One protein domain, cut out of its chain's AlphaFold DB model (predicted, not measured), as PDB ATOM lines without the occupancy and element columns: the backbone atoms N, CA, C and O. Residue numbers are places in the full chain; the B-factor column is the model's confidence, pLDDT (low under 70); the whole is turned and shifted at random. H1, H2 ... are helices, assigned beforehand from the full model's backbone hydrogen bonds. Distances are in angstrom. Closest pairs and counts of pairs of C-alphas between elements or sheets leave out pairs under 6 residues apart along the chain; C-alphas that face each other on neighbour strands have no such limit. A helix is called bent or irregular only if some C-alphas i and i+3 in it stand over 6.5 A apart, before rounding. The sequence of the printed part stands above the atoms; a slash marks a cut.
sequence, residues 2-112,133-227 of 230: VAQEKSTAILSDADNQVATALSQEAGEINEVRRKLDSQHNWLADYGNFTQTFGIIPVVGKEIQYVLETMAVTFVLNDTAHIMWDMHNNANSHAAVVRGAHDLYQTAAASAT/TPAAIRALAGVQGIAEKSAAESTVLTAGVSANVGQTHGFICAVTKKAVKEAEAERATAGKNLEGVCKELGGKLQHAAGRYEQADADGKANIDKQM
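This is residues 2 to 112 and 133 to 227 of the 230 residues of an uncharacterized protein of Mycolicibacterium llatzerense (UniProt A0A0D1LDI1). A long, thin rod of helices is made of two helical arms that overlap over part of their length: H1 and H2 form a long hairpin, and H5 packs along the part of H2 away from the hairpin's turn and then runs on past it. H3 packs side by side with the later part of H5, little H4 packs on its beginning, and residues 217 to 227 stick out at one end of the rod. The printed part has 206 residues with five named helices, H1 to H5 in that order, and no named strand; the class is all helix. The whole is extended, with a radius of gyration of the C-alphas of 31.1 A and spans of 126 by 23 by 19 A.

H1, residues 2 to 51, and H2, residues 59 to 110, are a hairpin and touch at a shallow tilt of 4 degrees, opposite ways; their closest C-alphas, of Ala 14 and Ala 100, are 4.6 A apart. With H5, residues 171 to 226, they form a bundle, three helices side by side. Residues 86 to 109 of H2 touch H5 at a shallow tilt of 20 degrees, the same way, closest at the C-alphas of Ala 108 and Ala 190, 4.1 A. Residues 4 to 18 of H1 touch H5 with 4 pairs of C-alphas within 8 A. H3, residues 134 to 157, touches residues 187 to 213 of H5, opposite ways at 15 degrees, a shallow tilt; the closest C-alphas, of Ala 141 and Gly 202, are 4.2 A apart. H4, residues 161 to 168, forms a hairpin with H5, closest at the C-alphas of Ser 162 and Lys 181, 5.1 A. H4 and H1 are near each other, while H3 is apart from H1, H2 and H4. Every O i to N i+4 pair is within hydrogen-bond range in H1, H2, H3 and H4; in H5 it is 50 of 52.

H1 begins at C-alpha 2, (2.977, -20.770, -39.482), and is 74.0 A long. H2 begins at C-alpha 59, (73.310, -42.199, -1.247), and is 77.3 A long. H3 measures 35.1 A. H5, 82.4 A, ends at C-alpha 226, (-21.324, -2.056, -70.800); it has a kink of 27 degrees near residue 178 and is irregular, with C-alphas 172 and 175 7.7 A apart.

The two C-alphas farthest apart, of Pro 57 and Met 227, are 126.0 A apart. Residues 113 to 132 are not printed, and C-alphas 112 and 133 are 26.9 A apart across this cut. Of the links printed whole, H1 to H2 is short, and H3 to H4 and H4 to H5 are tight. The mean pLDDT of the printed part is 89.1; residues 2 to 5 and residue 112 are under 70.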
ATOM      1  N   VAL A   2       2.632 -20.138 -40.780       58.91
ATOM      2  CA  VAL A   2       2.977 -20.770 -39.482       58.91
ATOM      3  C   VAL A   2       4.068 -21.864 -39.558       58.91
ATOM      4  O   VAL A   2       4.829 -22.040 -38.613       58.91
ATOM      5  N   ALA A   3       4.179 -22.604 -40.670       62.84
ATOM      6  CA  ALA A   3       5.131 -23.719 -40.786       62.84
ATOM      7  C   ALA A   3       6.597 -23.275 -40.977       62.84
ATOM      8  O   ALA A   3       7.477 -23.806 -40.307       62.84
ATOM      9  N   GLN A   4       6.859 -22.278 -41.833       64.81
ATOM     10  CA  GLN A   4       8.215 -21.741 -42.046       64.81
ATOM     11  C   GLN A   4       8.761 -21.072 -40.783       64.81
ATOM     12  O   GLN A   4       9.896 -21.334 -40.404       64.81
ATOM     13  N   GLU A   5       7.936 -20.265 -40.112       69.75
ATOM     14  CA  GLU A   5       8.303 -19.583 -38.865       69.75
ATOM     15  C   GLU A   5       8.693 -20.592 -37.770       69.75
ATOM     16  O   GLU A   5       9.695 -20.426 -37.071       69.75
ATOM     17  N   LYS A   6       7.960 -21.711 -37.696       75.00
ATOM     18  CA  LYS A   6       8.289 -22.828 -36.809       75.00
ATOM     19  C   LYS A   6       9.614 -23.503 -37.187       75.00
ATOM     20  O   LYS A   6      10.428 -23.737 -36.300       75.00
ATOM     21  N   SER A   7       9.861 -23.785 -38.470       79.88
ATOM     22  CA  SER A   7      11.143 -24.355 -38.926       79.88
ATOM     23  C   SER A   7      12.326 -23.437 -38.610       79.88
ATOM     24  O   SER A   7      13.356 -23.916 -38.141       79.88
ATOM     25  N   THR A   8      12.189 -22.123 -38.807       81.62
ATOM     26  CA  THR A   8      13.256 -21.160 -38.492       81.62
ATOM     27  C   THR A   8      13.552 -21.077 -36.998       81.62
ATOM     28  O   THR A   8      14.717 -20.993 -36.620       81.62
ATOM     29  N   ALA A   9      12.526 -21.152 -36.145       86.50
ATOM     30  CA  ALA A   9      12.713 -21.183 -34.698       86.50
ATOM     31  C   ALA A   9      13.453 -22.455 -34.252       86.50
ATOM     32  O   ALA A   9      14.417 -22.366 -33.500       86.50
ATOM     33  N   ILE A  10      13.071 -23.623 -34.786       88.31
ATOM     34  CA  ILE A  10      13.746 -24.898 -34.491       88.31
ATOM     35  C   ILE A  10      15.219 -24.856 -34.919       88.31
ATOM     36  O   ILE A  10      16.087 -25.286 -34.163       88.31
ATOM     37  N   LEU A  11      15.511 -24.315 -36.110       89.88
ATOM     38  CA  LEU A  11      16.886 -24.134 -36.580       89.88
ATOM     39  C   LEU A  11      17.686 -23.236 -35.633       89.88
ATOM     40  O   LEU A  11      18.797 -23.596 -35.259       89.88
ATOM     41  N   SER A  12      17.114 -22.105 -35.214       90.19
ATOM     42  CA  SER A  12      17.777 -21.182 -34.290       90.19
ATOM     43  C   SER A  12      18.046 -21.817 -32.924       90.19
ATOM     44  O   SER A  12      19.112 -21.596 -32.353       90.19
ATOM     45  N   ASP A  13      17.104 -22.593 -32.388       91.31
ATOM     46  CA  ASP A  13      17.277 -23.281 -31.106       91.31
ATOM     47  C   ASP A  13      18.386 -24.334 -31.184       91.31
ATOM     48  O   ASP A  13      19.216 -24.438 -30.279       91.31
ATOM     49  N   ALA A  14      18.438 -25.086 -32.282       94.44
ATOM     50  CA  ALA A  14      19.490 -26.063 -32.528       94.44
ATOM     51  C   ALA A  14      20.866 -25.396 -32.728       94.44
ATOM     52  O   ALA A  14      21.841 -25.819 -32.102       94.44
ATOM     53  N   ASP A  15      20.936 -24.304 -33.499       93.88
ATOM     54  CA  ASP A  15      22.155 -23.502 -33.687       93.88
ATOM     55  C   ASP A  15      22.681 -22.985 -32.325       93.88
ATOM     56  O   ASP A  15      23.878 -23.085 -32.031       93.88
ATOM     57  N   ASN A  16      21.787 -22.528 -31.438       94.62
ATOM     58  CA  ASN A  16      22.131 -22.092 -30.080       94.62
ATOM     59  C   ASN A  16      22.657 -23.234 -29.194       94.62
ATOM     60  O   ASN A  16      23.591 -23.023 -28.412       94.62
ATOM     61  N   GLN A  17      22.096 -24.443 -29.304       95.81
ATOM     62  CA  GLN A  17      22.575 -25.613 -28.557       95.81
ATOM     63  C   GLN A  17      23.992 -26.007 -28.979       95.81
ATOM     64  O   GLN A  17      24.852 -26.201 -28.117       95.81
ATOM     65  N   VAL A  18      24.259 -26.059 -30.289       96.12
ATOM     66  CA  VAL A  18      25.604 -26.341 -30.814       96.12
ATOM     67  C   VAL A  18      26.590 -25.268 -30.354       96.12
ATOM     68  O   VAL A  18      27.641 -25.597 -29.807       96.12
ATOM     69  N   ALA A  19      26.247 -23.985 -30.502       95.00
ATOM     70  CA  ALA A  19      27.118 -22.883 -30.091       95.00
ATOM     71  C   ALA A  19      27.441 -22.913 -28.587       95.00
ATOM     72  O   ALA A  19      28.587 -22.680 -28.187       95.00
ATOM     73  N   THR A  20      26.451 -23.243 -27.754       96.69
ATOM     74  CA  THR A  20      26.625 -23.360 -26.301       96.69
ATOM     75  C   THR A  20      27.555 -24.518 -25.946       96.69
ATOM     76  O   THR A  20      28.510 -24.307 -25.200       96.69
ATOM     77  N   ALA A  21      27.333 -25.706 -26.518       96.06
ATOM     78  CA  ALA A  21      28.174 -26.879 -26.273       96.06
ATOM     79  C   ALA A  21      29.637 -26.621 -26.671       96.06
ATOM     80  O   ALA A  21      30.553 -26.886 -25.897       96.06
ATOM     81  N   LEU A  22      29.866 -26.016 -27.841       95.38
ATOM     82  CA  LEU A  22      31.219 -25.694 -28.306       95.38
ATOM     83  C   LEU A  22      31.909 -24.634 -27.442       95.38
ATOM     84  O   LEU A  22      33.110 -24.730 -27.190       95.38
ATOM     85  N   SER A  23      31.159 -23.641 -26.959       95.94
ATOM     86  CA  SER A  23      31.694 -22.615 -26.057       95.94
ATOM     87  C   SER A  23      32.080 -23.201 -24.696       95.94
ATOM     88  O   SER A  23      33.112 -22.833 -24.134       95.94
ATOM     89  N   GLN A  24      31.278 -24.134 -24.177       96.56
ATOM     90  CA  GLN A  24      31.576 -24.855 -22.938       96.56
ATOM     91  C   GLN A  24      32.806 -25.754 -23.096       96.56
ATOM     92  O   GLN A  24      33.736 -25.641 -22.298       96.56
ATOM     93  N   GLU A  25      32.866 -26.562 -24.159       96.00
ATOM     94  CA  GLU A  25      34.012 -27.433 -24.450       96.00
ATOM     95  C   GLU A  25      35.317 -26.624 -24.562       96.00
ATOM     96  O   GLU A  25      36.337 -26.984 -23.971       96.00
ATOM     97  N   ALA A  26      35.286 -25.471 -25.240       95.19
ATOM     98  CA  ALA A  26      36.439 -24.575 -25.330       95.19
ATOM     99  C   ALA A  26      36.884 -24.036 -23.955       95.19
ATOM    100  O   ALA A  26      38.084 -23.945 -23.675       95.19
ATOM    101  N   GLY A  27      35.932 -23.691 -23.081       95.50
ATOM    102  CA  GLY A  27      36.212 -23.266 -21.707       95.50
ATOM    103  C   GLY A  27      36.884 -24.365 -20.878       95.50
ATOM    104  O   GLY A  27      37.881 -24.109 -20.199       95.50
ATOM    105  N   GLU A  28      36.395 -25.597 -20.988       95.25
ATOM    106  CA  GLU A  28      36.944 -26.763 -20.288       95.25
ATOM    107  C   GLU A  28      38.357 -27.115 -20.766       95.25
ATOM    108  O   GLU A  28      39.234 -27.401 -19.951       95.25
ATOM    109  N   ILE A  29      38.629 -27.018 -22.068       94.25
ATOM    110  CA  ILE A  29      39.977 -27.231 -22.614       94.25
ATOM    111  C   ILE A  29      40.962 -26.195 -22.069       94.25
ATOM    112  O   ILE A  29      42.101 -26.535 -21.742       94.25
ATOM    113  N   ASN A  30      40.540 -24.935 -21.941       94.69
ATOM    114  CA  ASN A  30      41.383 -23.892 -21.360       94.69
ATOM    115  C   ASN A  30      41.667 -24.150 -19.872       94.69
ATOM    116  O   ASN A  30      42.797 -23.949 -19.425       94.69
ATOM    117  N   GLU A  31      40.677 -24.625 -19.112       94.75
ATOM    118  CA  GLU A  31      40.870 -25.058 -17.720       94.75
ATOM    119  C   GLU A  31      41.889 -26.197 -17.631       94.75
ATOM    120  O   GLU A  31      42.828 -26.136 -16.839       94.75
ATOM    121  N   VAL A  32      41.734 -27.226 -18.466       94.31
ATOM    122  CA  VAL A  32      42.644 -28.375 -18.493       94.31
ATOM    123  C   VAL A  32      44.071 -27.939 -18.794       94.31
ATOM    124  O   VAL A  32      44.984 -28.365 -18.088       94.31
ATOM    125  N   ARG A  33      44.284 -27.079 -19.800       93.69
ATOM    126  CA  ARG A  33      45.630 -26.574 -20.123       93.69
ATOM    127  C   ARG A  33      46.276 -25.917 -18.909       93.69
ATOM    128  O   ARG A  33      47.398 -26.268 -18.568       93.69
ATOM    129  N   ARG A  34      45.535 -25.080 -18.173       95.69
ATOM    130  CA  ARG A  34      46.042 -24.472 -16.933       95.69
ATOM    131  C   ARG A  34      46.410 -25.497 -15.863       95.69
ATOM    132  O   ARG A  34      47.405 -25.309 -15.167       95.69
ATOM    133  N   LYS A  35      45.621 -26.563 -15.699       94.38
ATOM    134  CA  LYS A  35      45.928 -27.635 -14.735       94.38
ATOM    135  C   LYS A  35      47.205 -28.383 -15.117       94.38
ATOM    136  O   LYS A  35      48.052 -28.591 -14.251       94.38
ATOM    137  N   LEU A  36      47.364 -28.724 -16.396       93.94
ATOM    138  CA  LEU A  36      48.569 -29.381 -16.907       93.94
ATOM    139  C   LEU A  36      49.809 -28.488 -16.757       93.94
ATOM    140  O   LEU A  36      50.842 -28.967 -16.296       93.94
ATOM    141  N   ASP A  37      49.694 -27.192 -17.052       96.12
ATOM    142  CA  ASP A  37      50.784 -26.225 -16.859       96.12
ATOM    143  C   ASP A  37      51.184 -26.118 -15.377       96.12
ATOM    144  O   ASP A  37      52.367 -26.083 -15.043       96.12
ATOM    145  N   SER A  38      50.206 -26.126 -14.466       95.44
ATOM    146  CA  SER A  38      50.455 -26.132 -13.018       95.44
ATOM    147  C   SER A  38      51.206 -27.388 -12.565       95.44
ATOM    148  O   SER A  38      52.191 -27.293 -11.835       95.44
ATOM    149  N   GLN A  39      50.789 -28.571 -13.031       95.44
ATOM    150  CA  GLN A  39      51.468 -29.834 -12.723       95.44
ATOM    151  C   GLN A  39      52.887 -29.882 -13.293       95.44
ATOM    152  O   GLN A  39      53.803 -30.365 -12.629       95.44
ATOM    153  N   HIS A  40      53.082 -29.349 -14.501       94.81
ATOM    154  CA  HIS A  40      54.400 -29.222 -15.109       94.81
ATOM    155  C   HIS A  40      55.324 -28.329 -14.273       94.81
ATOM    156  O   HIS A  40      56.439 -28.736 -13.949       94.81
ATOM    157  N   ASN A  41      54.846 -27.150 -13.869       96.25
ATOM    158  CA  ASN A  41      55.613 -26.228 -13.033       96.25
ATOM    159  C   ASN A  41      55.942 -26.846 -11.668       96.25
ATOM    160  O   ASN A  41      57.073 -26.739 -11.204       96.25
ATOM    161  N   TRP A  42      54.995 -27.568 -11.062       95.81
ATOM    162  CA  TRP A  42      55.237 -28.281  -9.809       95.81
ATOM    163  C   TRP A  42      56.333 -29.345  -9.947       95.81
ATOM    164  O   TRP A  42      57.212 -29.424  -9.091       95.81
ATOM    165  N   LEU A  43      56.330 -30.133 -11.031       95.56
ATOM    166  CA  LEU A  43      57.402 -31.100 -11.301       95.56
ATOM    167  C   LEU A  43      58.755 -30.414 -11.508       95.56
ATOM    168  O   LEU A  43      59.768 -30.925 -11.033       95.56
ATOM    169  N   ALA A  44      58.780 -29.270 -12.194       95.19
ATOM    170  CA  ALA A  44      60.004 -28.506 -12.411       95.19
ATOM    171  C   ALA A  44      60.591 -27.985 -11.085       95.19
ATOM    172  O   ALA A  44      61.782 -28.171 -10.824       95.19
ATOM    173  N   ASP A  45      59.754 -27.408 -10.222       93.81
ATOM    174  CA  ASP A  45      60.163 -26.926  -8.898       93.81
ATOM    175  C   ASP A  45      60.618 -28.079  -7.993       93.81
ATOM    176  O   ASP A  45      61.645 -27.979  -7.314       93.81
ATOM    177  N   TYR A  46      59.892 -29.201  -8.017       91.94
ATOM    178  CA  TYR A  46      60.241 -30.389  -7.244       91.94
ATOM    179  C   TYR A  46      61.575 -30.993  -7.697       91.94
ATOM    180  O   TYR A  46      62.409 -31.322  -6.856       91.94
ATOM    181  N   GLY A  47      61.818 -31.066  -9.009       90.25
ATOM    182  CA  GLY A  47      63.092 -31.516  -9.574       90.25
ATOM    183  C   GLY A  47      64.271 -30.624  -9.174       90.25
ATOM    184  O   GLY A  47      65.342 -31.119  -8.828       90.25
ATOM    185  N   ASN A  48      64.078 -29.302  -9.149       91.44
ATOM    186  CA  ASN A  48      65.103 -28.364  -8.677       91.44
ATOM    187  C   ASN A  48      65.420 -28.581  -7.183       91.44
ATOM    188  O   ASN A  48      66.581 -28.588  -6.773       91.44
ATOM    189  N   PHE A  49      64.392 -28.837  -6.367       89.19
ATOM    190  CA  PHE A  49      64.576 -29.207  -4.965       89.19
ATOM    191  C   PHE A  49      65.365 -30.518  -4.814       89.19
ATOM    192  O   PHE A  49      66.358 -30.554  -4.081       89.19
ATOM    193  N   THR A  50      64.980 -31.588  -5.520       89.31
ATOM    194  CA  THR A  50      65.618 -32.908  -5.383       89.31
ATOM    195  C   THR A  50      67.044 -32.950  -5.929       89.31
ATOM    196  O   THR A  50      67.879 -33.688  -5.397       89.31
ATOM    197  N   GLN A  51      67.368 -32.108  -6.914       87.31
ATOM    198  CA  GLN A  51      68.717 -31.968  -7.469       87.31
ATOM    199  C   GLN A  51      69.771 -31.636  -6.399       87.31
ATOM    200  O   GLN A  51      70.927 -32.048  -6.521       87.31
ATOM    201  N   THR A  52      69.382 -30.954  -5.316       82.25
ATOM    202  CA  THR A  52      70.291 -30.639  -4.201       82.25
ATOM    203  C   THR A  52      70.808 -31.886  -3.470       82.25
ATOM    204  O   THR A  52      71.951 -31.888  -3.007       82.25
ATOM    205  N   PHE A  53      70.038 -32.982  -3.430       79.88
ATOM    206  CA  PHE A  53      70.470 -34.255  -2.837       79.88
ATOM    207  C   PHE A  53      71.420 -35.033  -3.752       79.88
ATOM    208  O   PHE A  53      72.350 -35.678  -3.266       79.88
ATOM    209  N   GLY A  54      71.253 -34.923  -5.074       72.94
ATOM    210  CA  GLY A  54      72.057 -35.626  -6.084       72.94
ATOM    211  C   GLY A  54      73.550 -35.279  -6.101       72.94
ATOM    212  O   GLY A  54      74.347 -35.992  -6.716       72.94
ATOM    213  N   ILE A  55      73.941 -34.204  -5.410       79.75
ATOM    214  CA  ILE A  55      75.331 -33.755  -5.248       79.75
ATOM    215  C   ILE A  55      76.110 -34.694  -4.304       79.75
ATOM    216  O   ILE A  55      77.335 -34.795  -4.401       79.75
ATOM    217  N   ILE A  56      75.420 -35.427  -3.422       71.25
ATOM    218  CA  ILE A  56      76.044 -36.374  -2.489       71.25
ATOM    219  C   ILE A  56      76.283 -37.721  -3.201       71.25
ATOM    220  O   ILE A  56      75.323 -38.336  -3.682       71.25
ATOM    221  N   PRO A  57      77.531 -38.232  -3.260       71.31
ATOM    222  CA  PRO A  57      77.845 -39.469  -3.969       71.31
ATOM    223  C   PRO A  57      77.043 -40.675  -3.461       71.31
ATOM    224  O   PRO A  57      76.957 -40.918  -2.259       71.31
ATOM    225  N   VAL A  58      76.518 -41.463  -4.405       72.31
ATOM    226  CA  VAL A  58      75.760 -42.716  -4.215       72.31
ATOM    227  C   VAL A  58      74.460 -42.545  -3.416       72.31
ATOM    228  O   VAL A  58      73.392 -42.612  -4.010       72.31
ATOM    229  N   VAL A  59      74.510 -42.259  -2.112       76.19
ATOM    230  CA  VAL A  59      73.310 -42.199  -1.247       76.19
ATOM    231  C   VAL A  59      72.355 -41.072  -1.658       76.19
ATOM    232  O   VAL A  59      71.143 -41.268  -1.679       76.19
ATOM    233  N   GLY A  60      72.880 -39.903  -2.034       77.25
ATOM    234  CA  GLY A  60      72.059 -38.765  -2.452       77.25
ATOM    235  C   GLY A  60      71.348 -38.970  -3.790       77.25
ATOM    236  O   GLY A  60      70.212 -38.533  -3.957       77.25
ATOM    237  N   LYS A  61      71.983 -39.695  -4.721       81.62
ATOM    238  CA  LYS A  61      71.397 -40.031  -6.029       81.62
ATOM    239  C   LYS A  61      70.240 -41.019  -5.916       81.62
ATOM    240  O   LYS A  61      69.232 -40.835  -6.588       81.62
ATOM    241  N   GLU A  62      70.359 -42.025  -5.049       84.06
ATOM    242  CA  GLU A  62      69.264 -42.972  -4.793       84.06
ATOM    243  C   GLU A  62      68.057 -42.268  -4.154       84.06
ATOM    244  O   GLU A  62      66.917 -42.491  -4.558       84.06
ATOM    245  N   ILE A  63      68.298 -41.353  -3.205       83.44
ATOM    246  CA  ILE A  63      67.233 -40.543  -2.592       83.44
ATOM    247  C   ILE A  63      66.551 -39.656  -3.641       83.44
ATOM    248  O   ILE A  63      65.322 -39.635  -3.706       83.44
ATOM    249  N   GLN A  64      67.326 -38.962  -4.481       88.00
ATOM    250  CA  GLN A  64      66.791 -38.143  -5.571       88.00
ATOM    251  C   GLN A  64      65.891 -38.973  -6.499       88.00
ATOM    252  O   GLN A  64      64.751 -38.586  -6.748       88.00
ATOM    253  N   TYR A  65      66.374 -40.134  -6.955       85.56
ATOM    254  CA  TYR A  65      65.631 -41.018  -7.853       85.56
ATOM    255  C   TYR A  65      64.282 -41.458  -7.265       85.56
ATOM    256  O   TYR A  65      63.256 -41.400  -7.946       85.56
ATOM    257  N   VAL A  66      64.259 -41.870  -5.992       90.00
ATOM    258  CA  VAL A  66      63.024 -42.310  -5.320       90.00
ATOM    259  C   VAL A  66      62.023 -41.158  -5.190       90.00
ATOM    260  O   VAL A  66      60.845 -41.345  -5.496       90.00
ATOM    261  N   LEU A  67      62.478 -39.967  -4.787       88.69
ATOM    262  CA  LEU A  67      61.612 -38.793  -4.635       88.69
ATOM    263  C   LEU A  67      61.014 -38.347  -5.976       88.69
ATOM    264  O   LEU A  67      59.806 -38.126  -6.068       88.69
ATOM    265  N   GLU A  68      61.828 -38.271  -7.030       92.00
ATOM    266  CA  GLU A  68      61.364 -37.909  -8.375       92.00
ATOM    267  C   GLU A  68      60.384 -38.949  -8.937       92.00
ATOM    268  O   GLU A  68      59.352 -38.585  -9.503       92.00
ATOM    269  N   THR A  69      60.636 -40.242  -8.704       93.50
ATOM    270  CA  THR A  69      59.714 -41.319  -9.102       93.50
ATOM    271  C   THR A  69      58.353 -41.179  -8.412       93.50
ATOM    272  O   THR A  69      57.310 -41.331  -9.057       93.50
ATOM    273  N   MET A  70      58.331 -40.861  -7.113       91.44
ATOM    274  CA  MET A  70      57.087 -40.630  -6.369       91.44
ATOM    275  C   MET A  70      56.328 -39.399  -6.883       91.44
ATOM    276  O   MET A  70      55.112 -39.471  -7.062       91.44
ATOM    277  N   ALA A  71      57.032 -38.298  -7.162       93.62
ATOM    278  CA  ALA A  71      56.434 -37.071  -7.684       93.62
ATOM    279  C   ALA A  71      55.805 -37.274  -9.071       93.62
ATOM    280  O   ALA A  71      54.653 -36.896  -9.292       93.62
ATOM    281  N   VAL A  72      56.517 -37.938  -9.985       94.81
ATOM    282  CA  VAL A  72      55.981 -38.285 -11.310       94.81
ATOM    283  C   VAL A  72      54.776 -39.214 -11.180       94.81
ATOM    284  O   VAL A  72      53.769 -38.987 -11.844       94.81
ATOM    285  N   THR A  73      54.829 -40.216 -10.300       95.06
ATOM    286  CA  THR A  73      53.696 -41.134 -10.075       95.06
ATOM    287  C   THR A  73      52.450 -40.388  -9.593       95.06
ATOM    288  O   THR A  73      51.354 -40.648 -10.086       95.06
ATOM    289  N   PHE A  74      52.613 -39.433  -8.673       92.56
ATOM    290  CA  PHE A  74      51.519 -38.588  -8.194       92.56
ATOM    291  C   PHE A  74      50.887 -37.773  -9.336       92.56
ATOM    292  O   PHE A  74      49.678 -37.841  -9.550       92.56
ATOM    293  N   VAL A  75      51.703 -37.081 -10.137       95.44
ATOM    294  CA  VAL A  75      51.205 -36.281 -11.272       95.44
ATOM    295  C   VAL A  75      50.581 -37.149 -12.364       95.44
ATOM    296  O   VAL A  75      49.570 -36.764 -12.953       95.44
ATOM    297  N   LEU A  76      51.130 -38.335 -12.635       94.81
ATOM    298  CA  LEU A  76      50.541 -39.276 -13.590       94.81
ATOM    299  C   LEU A  76      49.151 -39.749 -13.146       94.81
ATOM    300  O   LEU A  76      48.255 -39.861 -13.979       94.81
ATOM    301  N   ASN A  77      48.943 -39.974 -11.847       94.12
ATOM    302  CA  ASN A  77      47.625 -40.325 -11.327       94.12
ATOM    303  C   ASN A  77      46.613 -39.182 -11.525       94.12
ATOM    304  O   ASN A  77      45.520 -39.402 -12.045       94.12
ATOM    305  N   ASP A  78      46.989 -37.947 -11.190       93.19
ATOM    306  CA  ASP A  78      46.105 -36.789 -11.359       93.19
ATOM    307  C   ASP A  78      45.809 -36.488 -12.840       93.19
ATOM    308  O   ASP A  78      44.666 -36.220 -13.214       93.19
ATOM    309  N   THR A  79      46.819 -36.556 -13.712       93.12
ATOM    310  CA  THR A  79      46.635 -36.362 -15.163       93.12
ATOM    311  C   THR A  79      45.750 -37.439 -15.788       93.12
ATOM    312  O   THR A  79      44.975 -37.128 -16.695       93.12
ATOM    313  N   ALA A  80      45.797 -38.680 -15.291       93.38
ATOM    314  CA  ALA A  80      44.892 -39.739 -15.729       93.38
ATOM    315  C   ALA A  80      43.425 -39.406 -15.407       93.38
ATOM    316  O   ALA A  80      42.555 -39.586 -16.263       93.38
ATOM    317  N   HIS A  81      43.147 -38.858 -14.221       93.12
ATOM    318  CA  HIS A  81      41.805 -38.386 -13.867       93.12
ATOM    319  C   HIS A  81      41.348 -37.224 -14.754       93.12
ATOM    320  O   HIS A  81      40.246 -37.273 -15.294       93.12
ATOM    321  N   ILE A  82      42.217 -36.233 -14.990       92.81
ATOM    322  CA  ILE A  82      41.924 -35.109 -15.895       92.81
ATOM    323  C   ILE A  82      41.565 -35.616 -17.297       92.81
ATOM    324  O   ILE A  82      40.585 -35.166 -17.889       92.81
ATOM    325  N   MET A  83      42.330 -36.572 -17.832       91.25
ATOM    326  CA  MET A  83      42.057 -37.156 -19.145       91.25
ATOM    327  C   MET A  83      40.698 -37.864 -19.185       91.25
ATOM    328  O   MET A  83      39.980 -37.766 -20.183       91.25
ATOM    329  N   TRP A  84      40.331 -38.561 -18.107       93.31
ATOM    330  CA  TRP A  84      39.044 -39.240 -18.016       93.31
ATOM    331  C   TRP A  84      37.867 -38.264 -17.952       93.31
ATOM    332  O   TRP A  84      36.869 -38.457 -18.647       93.31
ATOM    333  N   ASP A  85      38.009 -37.171 -17.204       94.31
ATOM    334  CA  ASP A  85      37.008 -36.103 -17.158       94.31
ATOM    335  C   ASP A  85      36.816 -35.468 -18.539       94.31
ATOM    336  O   ASP A  85      35.686 -35.335 -19.005       94.31
ATOM    337  N   MET A  86      37.906 -35.170 -19.257       93.81
ATOM    338  CA  MET A  86      37.815 -34.646 -20.625       93.81
ATOM    339  C   MET A  86      37.100 -35.602 -21.578       93.81
ATOM    340  O   MET A  86      36.329 -35.164 -22.430       93.81
ATOM    341  N   HIS A  87      37.354 -36.906 -21.449       92.81
ATOM    342  CA  HIS A  87      36.675 -37.914 -22.255       92.81
ATOM    343  C   HIS A  87      35.160 -37.905 -21.999       92.81
ATOM    344  O   HIS A  87      34.366 -37.907 -22.942       92.81
ATOM    345  N   ASN A  88      34.750 -37.857 -20.731       95.88
ATOM    346  CA  ASN A  88      33.339 -37.811 -20.352       95.88
ATOM    347  C   ASN A  88      32.665 -36.513 -20.812       95.88
ATOM    348  O   ASN A  88      31.561 -36.559 -21.358       95.88
ATOM    349  N   ASN A  89      33.352 -35.380 -20.678       96.31
ATOM    350  CA  ASN A  89      32.862 -34.092 -21.154       96.31
ATOM    351  C   ASN A  89      32.666 -34.088 -22.673       96.31
ATOM    352  O   ASN A  89      31.587 -33.738 -23.142       96.31
ATOM    353  N   ALA A  90      33.648 -34.563 -23.446       95.56
ATOM    354  CA  ALA A  90      33.523 -34.677 -24.900       95.56
ATOM    355  C   ALA A  90      32.334 -35.570 -25.310       95.56
ATOM    356  O   ALA A  90      31.593 -35.251 -26.239       95.56
ATOM    357  N   ASN A  91      32.093 -36.674 -24.594       97.06
ATOM    358  CA  ASN A  91      30.914 -37.511 -24.834       97.06
ATOM    359  C   ASN A  91      29.597 -36.784 -24.514       97.06
ATOM    360  O   ASN A  91      28.628 -36.935 -25.261       97.06
ATOM    361  N   SER A  92      29.564 -35.994 -23.437       97.50
ATOM    362  CA  SER A  92      28.407 -35.174 -23.060       97.50
ATOM    363  C   SER A  92      28.108 -34.104 -24.116       97.50
ATOM    364  O   SER A  92      26.989 -34.031 -24.625       97.50
ATOM    365  N   HIS A  93      29.124 -33.347 -24.543       96.62
ATOM    366  CA  HIS A  93      28.997 -32.335 -25.599       96.62
ATOM    367  C   HIS A  93      28.531 -32.955 -26.914       96.62
ATOM    368  O   HIS A  93      27.615 -32.447 -27.559       96.62
ATOM    369  N   ALA A  94      29.085 -34.112 -27.286       97.25
ATOM    370  CA  ALA A  94      28.625 -34.849 -28.456       97.25
ATOM    371  C   ALA A  94      27.152 -35.273 -28.356       97.25
ATOM    372  O   ALA A  94      26.457 -35.280 -29.370       97.25
ATOM    373  N   ALA A  95      26.656 -35.628 -27.167       97.81
ATOM    374  CA  ALA A  95      25.246 -35.959 -26.970       97.81
ATOM    375  C   ALA A  95      24.338 -34.734 -27.163       97.81
ATOM    376  O   ALA A  95      23.317 -34.847 -27.840       97.81
ATOM    377  N   VAL A  96      24.737 -33.561 -26.658       97.44
ATOM    378  CA  VAL A  96      24.019 -32.294 -26.900       97.44
ATOM    379  C   VAL A  96      23.968 -31.976 -28.396       97.44
ATOM    380  O   VAL A  96      22.902 -31.689 -28.934       97.44
ATOM    381  N   VAL A  97      25.099 -32.101 -29.097       97.25
ATOM    382  CA  VAL A  97      25.168 -31.841 -30.544       97.25
ATOM    383  C   VAL A  97      24.311 -32.829 -31.348       97.25
ATOM    384  O   VAL A  97      23.689 -32.434 -32.330       97.25
ATOM    385  N   ARG A  98      24.210 -34.095 -30.924       96.94
ATOM    386  CA  ARG A  98      23.272 -35.057 -31.535       96.94
ATOM    387  C   ARG A  98      21.810 -34.662 -31.310       96.94
ATOM    388  O   ARG A  98      21.013 -34.783 -32.230       96.94
ATOM    389  N   GLY A  99      21.466 -34.122 -30.141       94.44
ATOM    390  CA  GLY A  99      20.133 -33.555 -29.911       94.44
ATOM    391  C   GLY A  99      19.815 -32.403 -30.873       94.44
ATOM    392  O   GLY A  99      18.725 -32.349 -31.439       94.44
ATOM    393  N   ALA A 100      20.786 -31.523 -31.132       94.62
ATOM    394  CA  ALA A 100      20.639 -30.460 -32.127       94.62
ATOM    395  C   ALA A 100      20.502 -31.004 -33.562       94.62
ATOM    396  O   ALA A 100      19.701 -30.490 -34.341       94.62
ATOM    397  N   HIS A 101      21.222 -32.076 -33.902       94.94
ATOM    398  CA  HIS A 101      21.049 -32.781 -35.174       94.94
ATOM    399  C   HIS A 101      19.600 -33.261 -35.374       94.94
ATOM    400  O   HIS A 101      19.019 -33.021 -36.432       94.94
ATOM    401  N   ASP A 102      18.975 -33.856 -34.357       93.50
ATOM    402  CA  ASP A 102      17.582 -34.326 -34.446       93.50
ATOM    403  C   ASP A 102      16.587 -33.167 -34.663       93.50
ATOM    404  O   ASP A 102      15.575 -33.300 -35.366       93.50
ATOM    405  N   LEU A 103      16.888 -31.990 -34.107       91.94
ATOM    406  CA  LEU A 103      16.120 -30.769 -34.353       91.94
ATOM    407  C   LEU A 103      16.284 -30.271 -35.792       91.94
ATOM    408  O   LEU A 103      15.288 -29.906 -36.423       91.94
ATOM    409  N   TYR A 104      17.498 -30.305 -36.348       92.75
ATOM    410  CA  TYR A 104      17.716 -29.983 -37.761       92.75
ATOM    411  C   TYR A 104      16.944 -30.926 -38.680       92.75
ATOM    412  O   TYR A 104      16.260 -30.454 -39.590       92.75
ATOM    413  N   GLN A 105      16.955 -32.225 -38.384       91.94
ATOM    414  CA  GLN A 105      16.182 -33.211 -39.133       91.94
ATOM    415  C   GLN A 105      14.675 -32.929 -39.055       91.94
ATOM    416  O   GLN A 105      13.961 -32.999 -40.058       91.94
ATOM    417  N   THR A 106      14.182 -32.539 -37.877       88.25
ATOM    418  CA  THR A 106      12.781 -32.135 -37.690       88.25
ATOM    419  C   THR A 106      12.435 -30.909 -38.538       88.25
ATOM    420  O   THR A 106      11.407 -30.905 -39.217       88.25
ATOM    421  N   ALA A 107      13.294 -29.886 -38.540       85.88
ATOM    422  CA  ALA A 107      13.101 -28.677 -39.337       85.88
ATOM    423  C   ALA A 107      13.155 -28.957 -40.850       85.88
ATOM    424  O   ALA A 107      12.375 -28.375 -41.609       85.88
ATOM    425  N   ALA A 108      14.044 -29.860 -41.277       85.94
ATOM    426  CA  ALA A 108      14.157 -30.311 -42.659       85.94
ATOM    427  C   ALA A 108      12.897 -31.057 -43.115       85.94
ATOM    428  O   ALA A 108      12.420 -30.821 -44.226       85.94
ATOM    429  N   ALA A 109      12.340 -31.917 -42.256       83.94
ATOM    430  CA  ALA A 109      11.133 -32.686 -42.538       83.94
ATOM    431  C   ALA A 109       9.859 -31.826 -42.560       83.94
ATOM    432  O   ALA A 109       8.925 -32.143 -43.294       83.94
ATOM    433  N   SER A 110       9.796 -30.742 -41.777       76.81
ATOM    434  CA  SER A 110       8.635 -29.840 -41.756       76.81
ATOM    435  C   SER A 110       8.629 -28.804 -42.882       76.81
ATOM    436  O   SER A 110       7.582 -28.220 -43.161       76.81
ATOM    437  N   ALA A 111       9.769 -28.575 -43.536       71.44
ATOM    438  CA  ALA A 111       9.883 -27.723 -44.717       71.44
ATOM    439  C   ALA A 111       9.380 -28.462 -45.972       71.44
ATOM    440  O   ALA A 111      10.150 -28.790 -46.873       71.44
ATOM    441  N   THR A 112       8.079 -28.757 -46.021       65.94
ATOM    442  CA  THR A 112       7.449 -29.433 -47.162       65.94
ATOM    443  C   THR A 112       6.937 -28.436 -48.200       65.94
ATOM    444  O   THR A 112       6.314 -27.421 -47.879       65.94
ATOM    445  N   THR A 133      -4.519  -6.585 -51.920       81.94
ATOM    446  CA  THR A 133      -4.102  -5.903 -53.146       81.94
ATOM    447  C   THR A 133      -2.934  -6.650 -53.794       81.94
ATOM    448  O   THR A 133      -2.097  -7.218 -53.078       81.94
ATOM    449  N   PRO A 134      -2.785  -6.597 -55.131       83.81
ATOM    450  CA  PRO A 134      -1.598  -7.122 -55.808       83.81
ATOM    451  C   PRO A 134      -0.284  -6.578 -55.229       83.81
ATOM    452  O   PRO A 134       0.701  -7.306 -55.114       83.81
ATOM    453  N   ALA A 135      -0.274  -5.314 -54.792       79.31
ATOM    454  CA  ALA A 135       0.875  -4.696 -54.134       79.31
ATOM    455  C   ALA A 135       1.238  -5.382 -52.802       79.31
ATOM    456  O   ALA A 135       2.410  -5.673 -52.570       79.31
ATOM    457  N   ALA A 136       0.251  -5.695 -51.955       80.56
ATOM    458  CA  ALA A 136       0.482  -6.416 -50.702       80.56
ATOM    459  C   ALA A 136       0.988  -7.849 -50.947       80.56
ATOM    460  O   ALA A 136       1.904  -8.305 -50.263       80.56
ATOM    461  N   ILE A 137       0.456  -8.541 -51.964       85.25
ATOM    462  CA  ILE A 137       0.933  -9.879 -52.351       85.25
ATOM    463  C   ILE A 137       2.391  -9.817 -52.832       85.25
ATOM    464  O   ILE A 137       3.212 -10.638 -52.421       85.25
ATOM    465  N   ARG A 138       2.752  -8.823 -53.656       85.19
ATOM    466  CA  ARG A 138       4.146  -8.633 -54.092       85.19
ATOM    467  C   ARG A 138       5.088  -8.313 -52.940       85.19
ATOM    468  O   ARG A 138       6.211  -8.808 -52.940       85.19
ATOM    469  N   ALA A 139       4.646  -7.525 -51.962       80.25
ATOM    470  CA  ALA A 139       5.440  -7.261 -50.767       80.25
ATOM    471  C   ALA A 139       5.745  -8.564 -50.009       80.25
ATOM    472  O   ALA A 139       6.899  -8.812 -49.663       80.25
ATOM    473  N   LEU A 140       4.750  -9.446 -49.839       86.50
ATOM    474  CA  LEU A 140       4.960 -10.775 -49.254       86.50
ATOM    475  C   LEU A 140       5.911 -11.638 -50.095       86.50
ATOM    476  O   LEU A 140       6.771 -12.312 -49.533       86.50
ATOM    477  N   ALA A 141       5.810 -11.594 -51.427       85.38
ATOM    478  CA  ALA A 141       6.756 -12.287 -52.300       85.38
ATOM    479  C   ALA A 141       8.195 -11.771 -52.118       85.38
ATOM    480  O   ALA A 141       9.137 -12.560 -52.092       85.38
ATOM    481  N   GLY A 142       8.363 -10.457 -51.937       81.06
ATOM    482  CA  GLY A 142       9.649  -9.844 -51.610       81.06
ATOM    483  C   GLY A 142      10.212 -10.334 -50.274       81.06
ATOM    484  O   GLY A 142      11.391 -10.670 -50.198       81.06
ATOM    485  N   VAL A 143       9.369 -10.457 -49.242       87.12
ATOM    486  CA  VAL A 143       9.764 -11.039 -47.944       87.12
ATOM    487  C   VAL A 143      10.249 -12.481 -48.107       87.12
ATOM    488  O   VAL A 143      11.263 -12.847 -47.518       87.12
ATOM    489  N   GLN A 144       9.587 -13.286 -48.942       87.25
ATOM    490  CA  GLN A 144      10.037 -14.651 -49.228       87.25
ATOM    491  C   GLN A 144      11.391 -14.685 -49.951       87.25
ATOM    492  O   GLN A 144      12.227 -15.516 -49.614       87.25
ATOM    493  N   GLY A 145      11.656 -13.749 -50.868       86.75
ATOM    494  CA  GLY A 145      12.971 -13.624 -51.511       86.75
ATOM    495  C   GLY A 145      14.091 -13.223 -50.539       86.75
ATOM    496  O   GLY A 145      15.221 -13.696 -50.657       86.75
ATOM    497  N   ILE A 146      13.789 -12.395 -49.534       88.06
ATOM    498  CA  ILE A 146      14.738 -12.098 -48.447       88.06
ATOM    499  C   ILE A 146      14.998 -13.363 -47.620       88.06
ATOM    500  O   ILE A 146      16.154 -13.688 -47.357       88.06
ATOM    501  N   ALA A 147      13.946 -14.100 -47.255       85.56
ATOM    502  CA  ALA A 147      14.064 -15.329 -46.474       85.56
ATOM    503  C   ALA A 147      14.841 -16.437 -47.212       85.56
ATOM    504  O   ALA A 147      15.648 -17.121 -46.586       85.56
ATOM    505  N   GLU A 148      14.648 -16.584 -48.529       88.94
ATOM    506  CA  GLU A 148      15.448 -17.461 -49.403       88.94
ATOM    507  C   GLU A 148      16.941 -17.143 -49.259       88.94
ATOM    508  O   GLU A 148      17.743 -18.012 -48.914       88.94
ATOM    509  N   LYS A 149      17.307 -15.868 -49.434       89.31
ATOM    510  CA  LYS A 149      18.698 -15.422 -49.331       89.31
ATOM    511  C   LYS A 149      19.277 -15.644 -47.931       89.31
ATOM    512  O   LYS A 149      20.390 -16.150 -47.810       89.31
ATOM    513  N   SER A 150      18.531 -15.311 -46.879       87.25
ATOM    514  CA  SER A 150      18.978 -15.518 -45.497       87.25
ATOM    515  C   SER A 150      19.184 -17.001 -45.159       87.25
ATOM    516  O   SER A 150      20.143 -17.337 -44.464       87.25
ATOM    517  N   ALA A 151      18.336 -17.901 -45.670       86.62
ATOM    518  CA  ALA A 151      18.503 -19.345 -45.492       86.62
ATOM    519  C   ALA A 151      19.776 -19.871 -46.187       86.62
ATOM    520  O   ALA A 151      20.521 -20.670 -45.604       86.62
ATOM    521  N   ALA A 152      20.064 -19.373 -47.393       87.62
ATOM    522  CA  ALA A 152      21.278 -19.711 -48.128       87.62
ATOM    523  C   ALA A 152      22.546 -19.200 -47.416       87.62
ATOM    524  O   ALA A 152      23.492 -19.960 -47.208       87.62
ATOM    525  N   GLU A 153      22.553 -17.938 -46.973       88.38
ATOM    526  CA  GLU A 153      23.684 -17.335 -46.249       88.38
ATOM    527  C   GLU A 153      23.980 -18.067 -44.933       88.38
ATOM    528  O   GLU A 153      25.134 -18.379 -44.635       88.38
ATOM    529  N   SER A 154      22.938 -18.408 -44.171       83.75
ATOM    530  CA  SER A 154      23.073 -19.122 -42.899       83.75
ATOM    531  C   SER A 154      23.734 -20.496 -43.059       83.75
ATOM    532  O   SER A 154      24.582 -20.859 -42.246       83.75
ATOM    533  N   THR A 155      23.414 -21.225 -44.131       86.06
ATOM    534  CA  THR A 155      24.031 -22.527 -44.445       86.06
ATOM    535  C   THR A 155      25.544 -22.421 -44.669       86.06
ATOM    536  O   THR A 155      26.297 -23.320 -44.300       86.06
ATOM    537  N   VAL A 156      26.007 -21.323 -45.273       87.19
ATOM    538  CA  VAL A 156      27.433 -21.109 -45.560       87.19
ATOM    539  C   VAL A 156      28.215 -20.777 -44.289       87.19
ATOM    540  O   VAL A 156      29.345 -21.236 -44.134       87.19
ATOM    541  N   LEU A 157      27.621 -20.018 -43.363       86.38
ATOM    542  CA  LEU A 157      28.285 -19.584 -42.125       86.38
ATOM    543  C   LEU A 157      28.655 -20.742 -41.191       86.38
ATOM    544  O   LEU A 157      29.641 -20.648 -40.465       86.38
ATOM    545  N   THR A 158      27.884 -21.827 -41.206       84.94
ATOM    546  CA  THR A 158      28.120 -22.993 -40.346       84.94
ATOM    547  C   THR A 158      29.061 -24.021 -40.972       84.94
ATOM    548  O   THR A 158      29.356 -25.038 -40.352       84.94
ATOM    549  N   ALA A 159      29.535 -23.805 -42.202       88.19
ATOM    550  CA  ALA A 159      30.397 -24.760 -42.883       88.19
ATOM    551  C   ALA A 159      31.819 -24.769 -42.289       88.19
ATOM    552  O   ALA A 159      32.516 -23.756 -42.286       88.19
ATOM    553  N   GLY A 160      32.287 -25.942 -41.851       90.50
ATOM    554  CA  GLY A 160      33.677 -26.148 -41.429       90.50
ATOM    555  C   GLY A 160      33.954 -25.892 -39.943       90.50
ATOM    556  O   GLY A 160      35.102 -26.004 -39.511       90.50
ATOM    557  N   VAL A 161      32.924 -25.635 -39.138       92.38
ATOM    558  CA  VAL A 161      32.986 -25.637 -37.670       92.38
ATOM    559  C   VAL A 161      33.589 -26.947 -37.139       92.38
ATOM    560  O   VAL A 161      34.459 -26.908 -36.271       92.38
ATOM    561  N   SER A 162      33.242 -28.110 -37.698       93.69
ATOM    562  CA  SER A 162      33.819 -29.405 -37.305       93.69
ATOM    563  C   SER A 162      35.324 -29.501 -37.585       93.69
ATOM    564  O   SER A 162      36.070 -30.139 -36.834       93.69
ATOM    565  N   ALA A 163      35.809 -28.851 -38.647       92.50
ATOM    566  CA  ALA A 163      37.237 -28.765 -38.929       92.50
ATOM    567  C   ALA A 163      37.946 -27.897 -37.883       92.50
ATOM    568  O   ALA A 163      38.990 -28.312 -37.375       92.50
ATOM    569  N   ASN A 164      37.346 -26.763 -37.505       92.00
ATOM    570  CA  ASN A 164      37.868 -25.879 -36.461       92.00
ATOM    571  C   ASN A 164      37.957 -26.596 -35.111       92.00
ATOM    572  O   ASN A 164      39.032 -26.607 -34.522       92.00
ATOM    573  N   VAL A 165      36.895 -27.295 -34.684       91.88
ATOM    574  CA  VAL A 165      36.902 -28.126 -33.460       91.88
ATOM    575  C   VAL A 165      38.050 -29.134 -33.496       91.88
ATOM    576  O   VAL A 165      38.795 -29.280 -32.532       91.88
ATOM    577  N   GLY A 166      38.264 -29.797 -34.636       89.38
ATOM    578  CA  GLY A 166      39.381 -30.728 -34.791       89.38
ATOM    579  C   GLY A 166      40.764 -30.087 -34.630       89.38
ATOM    580  O   GLY A 166      41.671 -30.748 -34.129       89.38
ATOM    581  N   GLN A 167      40.932 -28.831 -35.045       90.06
ATOM    582  CA  GLN A 167      42.196 -28.101 -34.928       90.06
ATOM    583  C   GLN A 167      42.422 -27.550 -33.517       90.06
ATOM    584  O   GLN A 167      43.543 -27.596 -33.016       90.06
ATOM    585  N   THR A 168      41.378 -27.030 -32.873       89.25
ATOM    586  CA  THR A 168      41.503 -26.318 -31.596       89.25
ATOM    587  C   THR A 168      41.385 -27.238 -30.387       89.25
ATOM    588  O   THR A 168      42.035 -26.983 -29.368       89.25
ATOM    589  N   HIS A 169      40.563 -28.289 -30.479       86.06
ATOM    590  CA  HIS A 169      40.218 -29.157 -29.348       86.06
ATOM    591  C   HIS A 169      41.008 -30.479 -29.343       86.06
ATOM    592  O   HIS A 169      41.171 -31.110 -28.300       86.06
ATOM    593  N   GLY A 170      41.589 -30.867 -30.483       85.75
ATOM    594  CA  GLY A 170      42.481 -32.023 -30.590       85.75
ATOM    595  C   GLY A 170      41.768 -33.379 -30.509       85.75
ATOM    596  O   GLY A 170      40.564 -33.499 -30.732       85.75
ATOM    597  N   PHE A 171      42.537 -34.437 -30.235       87.00
ATOM    598  CA  PHE A 171      42.062 -35.824 -30.351       87.00
ATOM    599  C   PHE A 171      41.032 -36.232 -29.297       87.00
ATOM    600  O   PHE A 171      40.168 -37.058 -29.587       87.00
ATOM    601  N   ILE A 172      41.100 -35.658 -28.096       86.88
ATOM    602  CA  ILE A 172      40.185 -36.005 -27.002       86.88
ATOM    603  C   ILE A 172      38.728 -35.650 -27.344       86.88
ATOM    604  O   ILE A 172      37.811 -36.385 -26.993       86.88
ATOM    605  N   CYS A 173      38.530 -34.607 -28.155       92.56
ATOM    606  CA  CYS A 173      37.230 -34.135 -28.635       92.56
ATOM    607  C   CYS A 173      36.827 -34.737 -29.994       92.56
ATOM    608  O   CYS A 173      35.942 -34.218 -30.677       92.56
ATOM    609  N   ALA A 174      37.452 -35.842 -30.426       94.19
ATOM    610  CA  ALA A 174      37.132 -36.482 -31.705       94.19
ATOM    611  C   ALA A 174      35.651 -36.893 -31.816       94.19
ATOM    612  O   ALA A 174      35.075 -36.839 -32.907       94.19
ATOM    613  N   VAL A 175      35.027 -37.273 -30.696       96.06
ATOM    614  CA  VAL A 175      33.603 -37.631 -30.645       96.06
ATOM    615  C   VAL A 175      32.722 -36.397 -30.867       96.06
ATOM    616  O   VAL A 175      31.826 -36.454 -31.711       96.06
ATOM    617  N   THR A 176      33.017 -35.275 -30.201       96.12
ATOM    618  CA  THR A 176      32.321 -33.996 -30.415       96.12
ATOM    619  C   THR A 176      32.471 -33.533 -31.856       96.12
ATOM    620  O   THR A 176      31.478 -33.270 -32.525       96.12
ATOM    621  N   LYS A 177      33.698 -33.544 -32.395       96.31
ATOM    622  CA  LYS A 177      33.974 -33.218 -33.803       96.31
ATOM    623  C   LYS A 177      33.093 -34.015 -34.762       96.31
ATOM    624  O   LYS A 177      32.569 -33.455 -35.725       96.31
ATOM    625  N   LYS A 178      32.973 -35.329 -34.544       96.88
ATOM    626  CA  LYS A 178      32.148 -36.195 -35.392       96.88
ATOM    627  C   LYS A 178      30.677 -35.775 -35.328       96.88
ATOM    628  O   LYS A 178      30.073 -35.614 -36.383       96.88
ATOM    629  N   ALA A 179      30.146 -35.550 -34.128       97.44
ATOM    630  CA  ALA A 179      28.768 -35.096 -33.949       97.44
ATOM    631  C   ALA A 179      28.526 -33.738 -34.630       97.44
ATOM    632  O   ALA A 179      27.535 -33.577 -35.332       97.44
ATOM    633  N   VAL A 180      29.462 -32.789 -34.511       96.81
ATOM    634  CA  VAL A 180      29.373 -31.480 -35.182       96.81
ATOM    635  C   VAL A 180      29.359 -31.650 -36.694       96.81
ATOM    636  O   VAL A 180      28.557 -31.016 -37.362       96.81
ATOM    637  N   LYS A 181      30.190 -32.537 -37.248       96.19
ATOM    638  CA  LYS A 181      30.206 -32.800 -38.693       96.19
ATOM    639  C   LYS A 181      28.870 -33.352 -39.204       96.19
ATOM    640  O   LYS A 181      28.441 -33.003 -40.300       96.19
ATOM    641  N   GLU A 182      28.235 -34.232 -38.436       95.88
ATOM    642  CA  GLU A 182      26.905 -34.768 -38.753       95.88
ATOM    643  C   GLU A 182      25.846 -33.656 -38.666       95.88
ATOM    644  O   GLU A 182      25.072 -33.467 -39.603       95.88
ATOM    645  N   ALA A 183      25.883 -32.850 -37.603       95.12
ATOM    646  CA  ALA A 183      24.991 -31.709 -37.410       95.12
ATOM    647  C   ALA A 183      25.136 -30.639 -38.513       95.12
ATOM    648  O   ALA A 183      24.133 -30.134 -39.004       95.12
ATOM    649  N   GLU A 184      26.358 -30.333 -38.962       94.38
ATOM    650  CA  GLU A 184      26.626 -29.428 -40.092       94.38
ATOM    651  C   GLU A 184      25.962 -29.906 -41.387       94.38
ATOM    652  O   GLU A 184      25.379 -29.106 -42.122       94.38
ATOM    653  N   ALA A 185      26.059 -31.207 -41.677       93.50
ATOM    654  CA  ALA A 185      25.468 -31.790 -42.873       93.50
ATOM    655  C   ALA A 185      23.937 -31.687 -42.833       93.50
ATOM    656  O   ALA A 185      23.326 -31.250 -43.810       93.50
ATOM    657  N   GLU A 186      23.330 -32.017 -41.694       93.94
ATOM    658  CA  GLU A 186      21.877 -31.945 -41.539       93.94
ATOM    659  C   GLU A 186      21.375 -30.497 -41.535       93.94
ATOM    660  O   GLU A 186      20.376 -30.174 -42.180       93.94
ATOM    661  N   ARG A 187      22.121 -29.576 -40.918       93.88
ATOM    662  CA  ARG A 187      21.812 -28.147 -40.960       93.88
ATOM    663  C   ARG A 187      21.831 -27.588 -42.381       93.88
ATOM    664  O   ARG A 187      20.991 -26.747 -42.721       93.88
ATOM    665  N   ALA A 188      22.761 -28.054 -43.216       92.19
ATOM    666  CA  ALA A 188      22.820 -27.682 -44.624       92.19
ATOM    667  C   ALA A 188      21.630 -28.237 -45.423       92.19
ATOM    668  O   ALA A 188      21.090 -27.535 -46.279       92.19
ATOM    669  N   THR A 189      21.186 -29.462 -45.130       91.94
ATOM    670  CA  THR A 189      19.959 -30.034 -45.704       91.94
ATOM    671  C   THR A 189      18.734 -29.206 -45.318       91.94
ATOM    672  O   THR A 189      17.987 -28.763 -46.193       91.94
ATOM    673  N   ALA A 190      18.561 -28.917 -44.026       90.44
ATOM    674  CA  ALA A 190      17.455 -28.105 -43.526       90.44
ATOM    675  C   ALA A 190      17.436 -26.696 -44.148       90.44
ATOM    676  O   ALA A 190      16.379 -26.210 -44.556       90.44
ATOM    677  N   GLY A 191      18.607 -26.060 -44.278       90.75
ATOM    678  CA  GLY A 191      18.754 -24.749 -44.911       90.75
ATOM    679  C   GLY A 191      18.350 -24.745 -46.388       90.75
ATOM    680  O   GLY A 191      17.591 -23.871 -46.805       90.75
ATOM    681  N   LYS A 192      18.765 -25.759 -47.158       90.38
ATOM    682  CA  LYS A 192      18.370 -25.917 -48.570       90.38
ATOM    683  C   LYS A 192      16.874 -26.160 -48.747       90.38
ATOM    684  O   LYS A 192      16.270 -25.606 -49.664       90.38
ATOM    685  N   ASN A 193      16.258 -26.965 -47.880       89.25
ATOM    686  CA  ASN A 193      14.813 -27.188 -47.938       89.25
ATOM    687  C   ASN A 193      14.053 -25.886 -47.660       89.25
ATOM    688  O   ASN A 193      13.115 -25.550 -48.382       89.25
ATOM    689  N   LEU A 194      14.490 -25.119 -46.656       88.62
ATOM    690  CA  LEU A 194      13.896 -23.823 -46.339       88.62
ATOM    691  C   LEU A 194      14.058 -22.820 -47.491       88.62
ATOM    692  O   LEU A 194      13.086 -22.156 -47.845       88.62
ATOM    693  N   GLU A 195      15.244 -22.748 -48.105       90.12
ATOM    694  CA  GLU A 195      15.503 -21.946 -49.310       90.12
ATOM    695  C   GLU A 195      14.504 -22.291 -50.427       90.12
ATOM    696  O   GLU A 195      13.838 -21.401 -50.962       90.12
ATOM    697  N   GLY A 196      14.330 -23.583 -50.722       88.94
ATOM    698  CA  GLY A 196      13.394 -24.065 -51.738       88.94
ATOM    699  C   GLY A 196      11.940 -23.676 -51.458       88.94
ATOM    700  O   GLY A 196      11.258 -23.167 -52.349       88.94
ATOM    701  N   VAL A 197      11.475 -23.850 -50.216       87.44
ATOM    702  CA  VAL A 197      10.107 -23.478 -49.809       87.44
ATOM    703  C   VAL A 197       9.887 -21.965 -49.914       87.44
ATOM    704  O   VAL A 197       8.851 -21.536 -50.427       87.44
ATOM    705  N   CYS A 198      10.850 -21.147 -49.475       87.62
ATOM    706  CA  CYS A 198      10.780 -19.687 -49.601       87.62
ATOM    707  C   CYS A 198      10.680 -19.260 -51.069       87.62
ATOM    708  O   CYS A 198       9.782 -18.500 -51.439       87.62
ATOM    709  N   LYS A 199      11.548 -19.807 -51.924       89.75
ATOM    710  CA  LYS A 199      11.565 -19.520 -53.361       89.75
ATOM    711  C   LYS A 199      10.243 -19.870 -54.037       89.75
ATOM    712  O   LYS A 199       9.684 -19.073 -54.792       89.75
ATOM    713  N   GLU A 200       9.719 -21.057 -53.751       87.75
ATOM    714  CA  GLU A 200       8.455 -21.527 -54.309       87.75
ATOM    715  C   GLU A 200       7.275 -20.658 -53.859       87.75
ATOM    716  O   GLU A 200       6.456 -20.244 -54.683       87.75
ATOM    717  N   LEU A 201       7.199 -20.336 -52.563       85.88
ATOM    718  CA  LEU A 201       6.142 -19.484 -52.030       85.88
ATOM    719  C   LEU A 201       6.216 -18.069 -52.617       85.88
ATOM    720  O   LEU A 201       5.185 -17.503 -52.982       85.88
ATOM    721  N   GLY A 202       7.423 -17.521 -52.779       87.06
ATOM    722  CA  GLY A 202       7.651 -16.258 -53.479       87.06
ATOM    723  C   GLY A 202       7.120 -16.287 -54.914       87.06
ATOM    724  O   GLY A 202       6.372 -15.391 -55.310       87.06
ATOM    725  N   GLY A 203       7.420 -17.350 -55.666       87.56
ATOM    726  CA  GLY A 203       6.910 -17.551 -57.025       87.56
ATOM    727  C   GLY A 203       5.381 -17.647 -57.086       87.56
ATOM    728  O   GLY A 203       4.750 -17.001 -57.925       87.56
ATOM    729  N   LYS A 204       4.760 -18.381 -56.156       86.75
ATOM    730  CA  LYS A 204       3.294 -18.492 -56.055       86.75
ATOM    731  C   LYS A 204       2.622 -17.160 -55.757       86.75
ATOM    732  O   LYS A 204       1.610 -16.836 -56.372       86.75
ATOM    733  N   LEU A 205       3.193 -16.369 -54.851       88.62
ATOM    734  CA  LEU A 205       2.690 -15.033 -54.537       88.62
ATOM    735  C   LEU A 205       2.817 -14.102 -55.751       88.62
ATOM    736  O   LEU A 205       1.865 -13.398 -56.079       88.62
ATOM    737  N   GLN A 206       3.936 -14.139 -56.479       89.19
ATOM    738  CA  GLN A 206       4.083 -13.370 -57.723       89.19
ATOM    739  C   GLN A 206       3.041 -13.774 -58.772       89.19
ATOM    740  O   GLN A 206       2.411 -12.902 -59.373       89.19
ATOM    741  N   HIS A 207       2.820 -15.078 -58.954       87.38
ATOM    742  CA  HIS A 207       1.809 -15.583 -59.877       87.38
ATOM    743  C   HIS A 207       0.394 -15.137 -59.473       87.38
ATOM    744  O   HIS A 207      -0.352 -14.622 -60.305       87.38
ATOM    745  N   ALA A 208       0.044 -15.260 -58.189       84.88
ATOM    746  CA  ALA A 208      -1.246 -14.825 -57.661       84.88
ATOM    747  C   ALA A 208      -1.471 -13.318 -57.857       84.88
ATOM    748  O   ALA A 208      -2.539 -12.919 -58.314       84.88
ATOM    749  N   ALA A 209      -0.460 -12.484 -57.580       85.44
ATOM    750  CA  ALA A 209      -0.537 -11.042 -57.811       85.44
ATOM    751  C   ALA A 209      -0.832 -10.717 -59.284       85.44
ATOM    752  O   ALA A 209      -1.701  -9.895 -59.559       85.44
ATOM    753  N   GLY A 210      -0.162 -11.403 -60.219       86.19
ATOM    754  CA  GLY A 210      -0.412 -11.242 -61.653       86.19
ATOM    755  C   GLY A 210      -1.831 -11.648 -62.064       86.19
ATOM    756  O   GLY A 210      -2.463 -10.948 -62.851       86.19
ATOM    757  N   ARG A 211      -2.374 -12.734 -61.493       87.31
ATOM    758  CA  ARG A 211      -3.758 -13.164 -61.771       87.31
ATOM    759  C   ARG A 211      -4.799 -12.168 -61.261       87.31
ATOM    760  O   ARG A 211      -5.780 -11.935 -61.958       87.31
ATOM    761  N   TYR A 212      -4.586 -11.574 -60.085       84.50
ATOM    762  CA  TYR A 212      -5.472 -10.524 -59.570       84.50
ATOM    763  C   TYR A 212      -5.481  -9.292 -60.477       84.50
ATOM    764  O   TYR A 212      -6.549  -8.806 -60.826       84.50
ATOM    765  N   GLU A 213      -4.313  -8.827 -60.921       86.75
ATOM    766  CA  GLU A 213      -4.237  -7.680 -61.836       86.75
ATOM    767  C   GLU A 213      -4.905  -7.948 -63.178       86.75
ATOM    768  O   GLU A 213      -5.565  -7.067 -63.726       86.75
ATOM    769  N   GLN A 214      -4.748  -9.163 -63.705       85.75
ATOM    770  CA  GLN A 214      -5.409  -9.560 -64.938       85.75
ATOM    771  C   GLN A 214      -6.932  -9.583 -64.769       85.75
ATOM    772  O   GLN A 214      -7.640  -9.018 -65.598       85.75
ATOM    773  N   ALA A 215      -7.435 -10.163 -63.676       85.75
ATOM    774  CA  ALA A 215      -8.864 -10.178 -63.379       85.75
ATOM    775  C   ALA A 215      -9.438  -8.758 -63.206       85.75
ATOM    776  O   ALA A 215     -10.511  -8.467 -63.734       85.75
ATOM    777  N   ASP A 216      -8.712  -7.862 -62.530       85.19
ATOM    778  CA  ASP A 216      -9.106  -6.458 -62.367       85.19
ATOM    779  C   ASP A 216      -9.147  -5.723 -63.717       85.19
ATOM    780  O   ASP A 216     -10.096  -4.985 -64.005       85.19
ATOM    781  N   ALA A 217      -8.145  -5.943 -64.574       85.31
ATOM    782  CA  ALA A 217      -8.093  -5.362 -65.913       85.31
ATOM    783  C   ALA A 217      -9.233  -5.874 -66.812       85.31
ATOM    784  O   ALA A 217      -9.892  -5.074 -67.482       85.31
ATOM    785  N   ASP A 218      -9.508  -7.180 -66.786       86.81
ATOM    786  CA  ASP A 218     -10.595  -7.808 -67.542       86.81
ATOM    787  C   ASP A 218     -11.968  -7.329 -67.047       86.81
ATOM    788  O   ASP A 218     -12.847  -6.989 -67.847       86.81
ATOM    789  N   GLY A 219     -12.148  -7.237 -65.726       85.75
ATOM    790  CA  GLY A 219     -13.349  -6.690 -65.097       85.75
ATOM    791  C   GLY A 219     -13.599  -5.242 -65.517       85.75
ATOM    792  O   GLY A 219     -14.695  -4.910 -65.973       85.75
ATOM    793  N   LYS A 220     -12.561  -4.397 -65.458       86.44
ATOM    794  CA  LYS A 220     -12.618  -3.013 -65.945       86.44
ATOM    795  C   LYS A 220     -13.008  -2.949 -67.422       86.44
ATOM    796  O   LYS A 220     -13.927  -2.214 -67.769       86.44
ATOM    797  N   ALA A 221     -12.359  -3.734 -68.280       87.00
ATOM    798  CA  ALA A 221     -12.645  -3.750 -69.713       87.00
ATOM    799  C   ALA A 221     -14.086  -4.194 -70.017       87.00
ATOM    800  O   ALA A 221     -14.712  -3.684 -70.946       87.00
ATOM    801  N   ASN A 222     -14.631  -5.131 -69.240       88.88
ATOM    802  CA  ASN A 222     -16.015  -5.576 -69.386       88.88
ATOM    803  C   ASN A 222     -17.021  -4.511 -68.931       88.88
ATOM    804  O   ASN A 222     -18.022  -4.311 -69.616       88.88
ATOM    805  N   ILE A 223     -16.744  -3.796 -67.836       87.75
ATOM    806  CA  ILE A 223     -17.568  -2.661 -67.386       87.75
ATOM    807  C   ILE A 223     -17.527  -1.531 -68.420       87.75
ATOM    808  O   ILE A 223     -18.577  -1.027 -68.814       87.75
ATOM    809  N   ASP A 224     -16.341  -1.187 -68.925       87.50
ATOM    810  CA  ASP A 224     -16.156  -0.134 -69.929       87.50
ATOM    811  C   ASP A 224     -16.927  -0.447 -71.235       87.50
ATOM    812  O   ASP A 224     -17.410   0.471 -71.891       87.50
ATOM    813  N   LYS A 225     -17.126  -1.730 -71.590       87.38
ATOM    814  CA  LYS A 225     -17.984  -2.155 -72.722       87.38
ATOM    815  C   LYS A 225     -19.486  -2.024 -72.450       87.38
ATOM    816  O   LYS A 225     -20.261  -1.918 -73.397       87.38
ATOM    817  N   GLN A 226     -19.910  -2.116 -71.191       85.56
ATOM    818  CA  GLN A 226     -21.324  -2.056 -70.800       85.56
ATOM    819  C   GLN A 226     -21.799  -0.621 -70.546       85.56
ATOM    820  O   GLN A 226     -23.003  -0.361 -70.576       85.56
ATOM    821  N   MET A 227     -20.880   0.314 -70.303       77.94
ATOM    822  CA  MET A 227     -21.217   1.721 -70.121       77.94
ATOM    823  C   MET A 227     -21.368   2.434 -71.477       77.94
ATOM    824  O   MET A 227     -20.446   2.391 -72.293       77.94
TER     825      MET A 227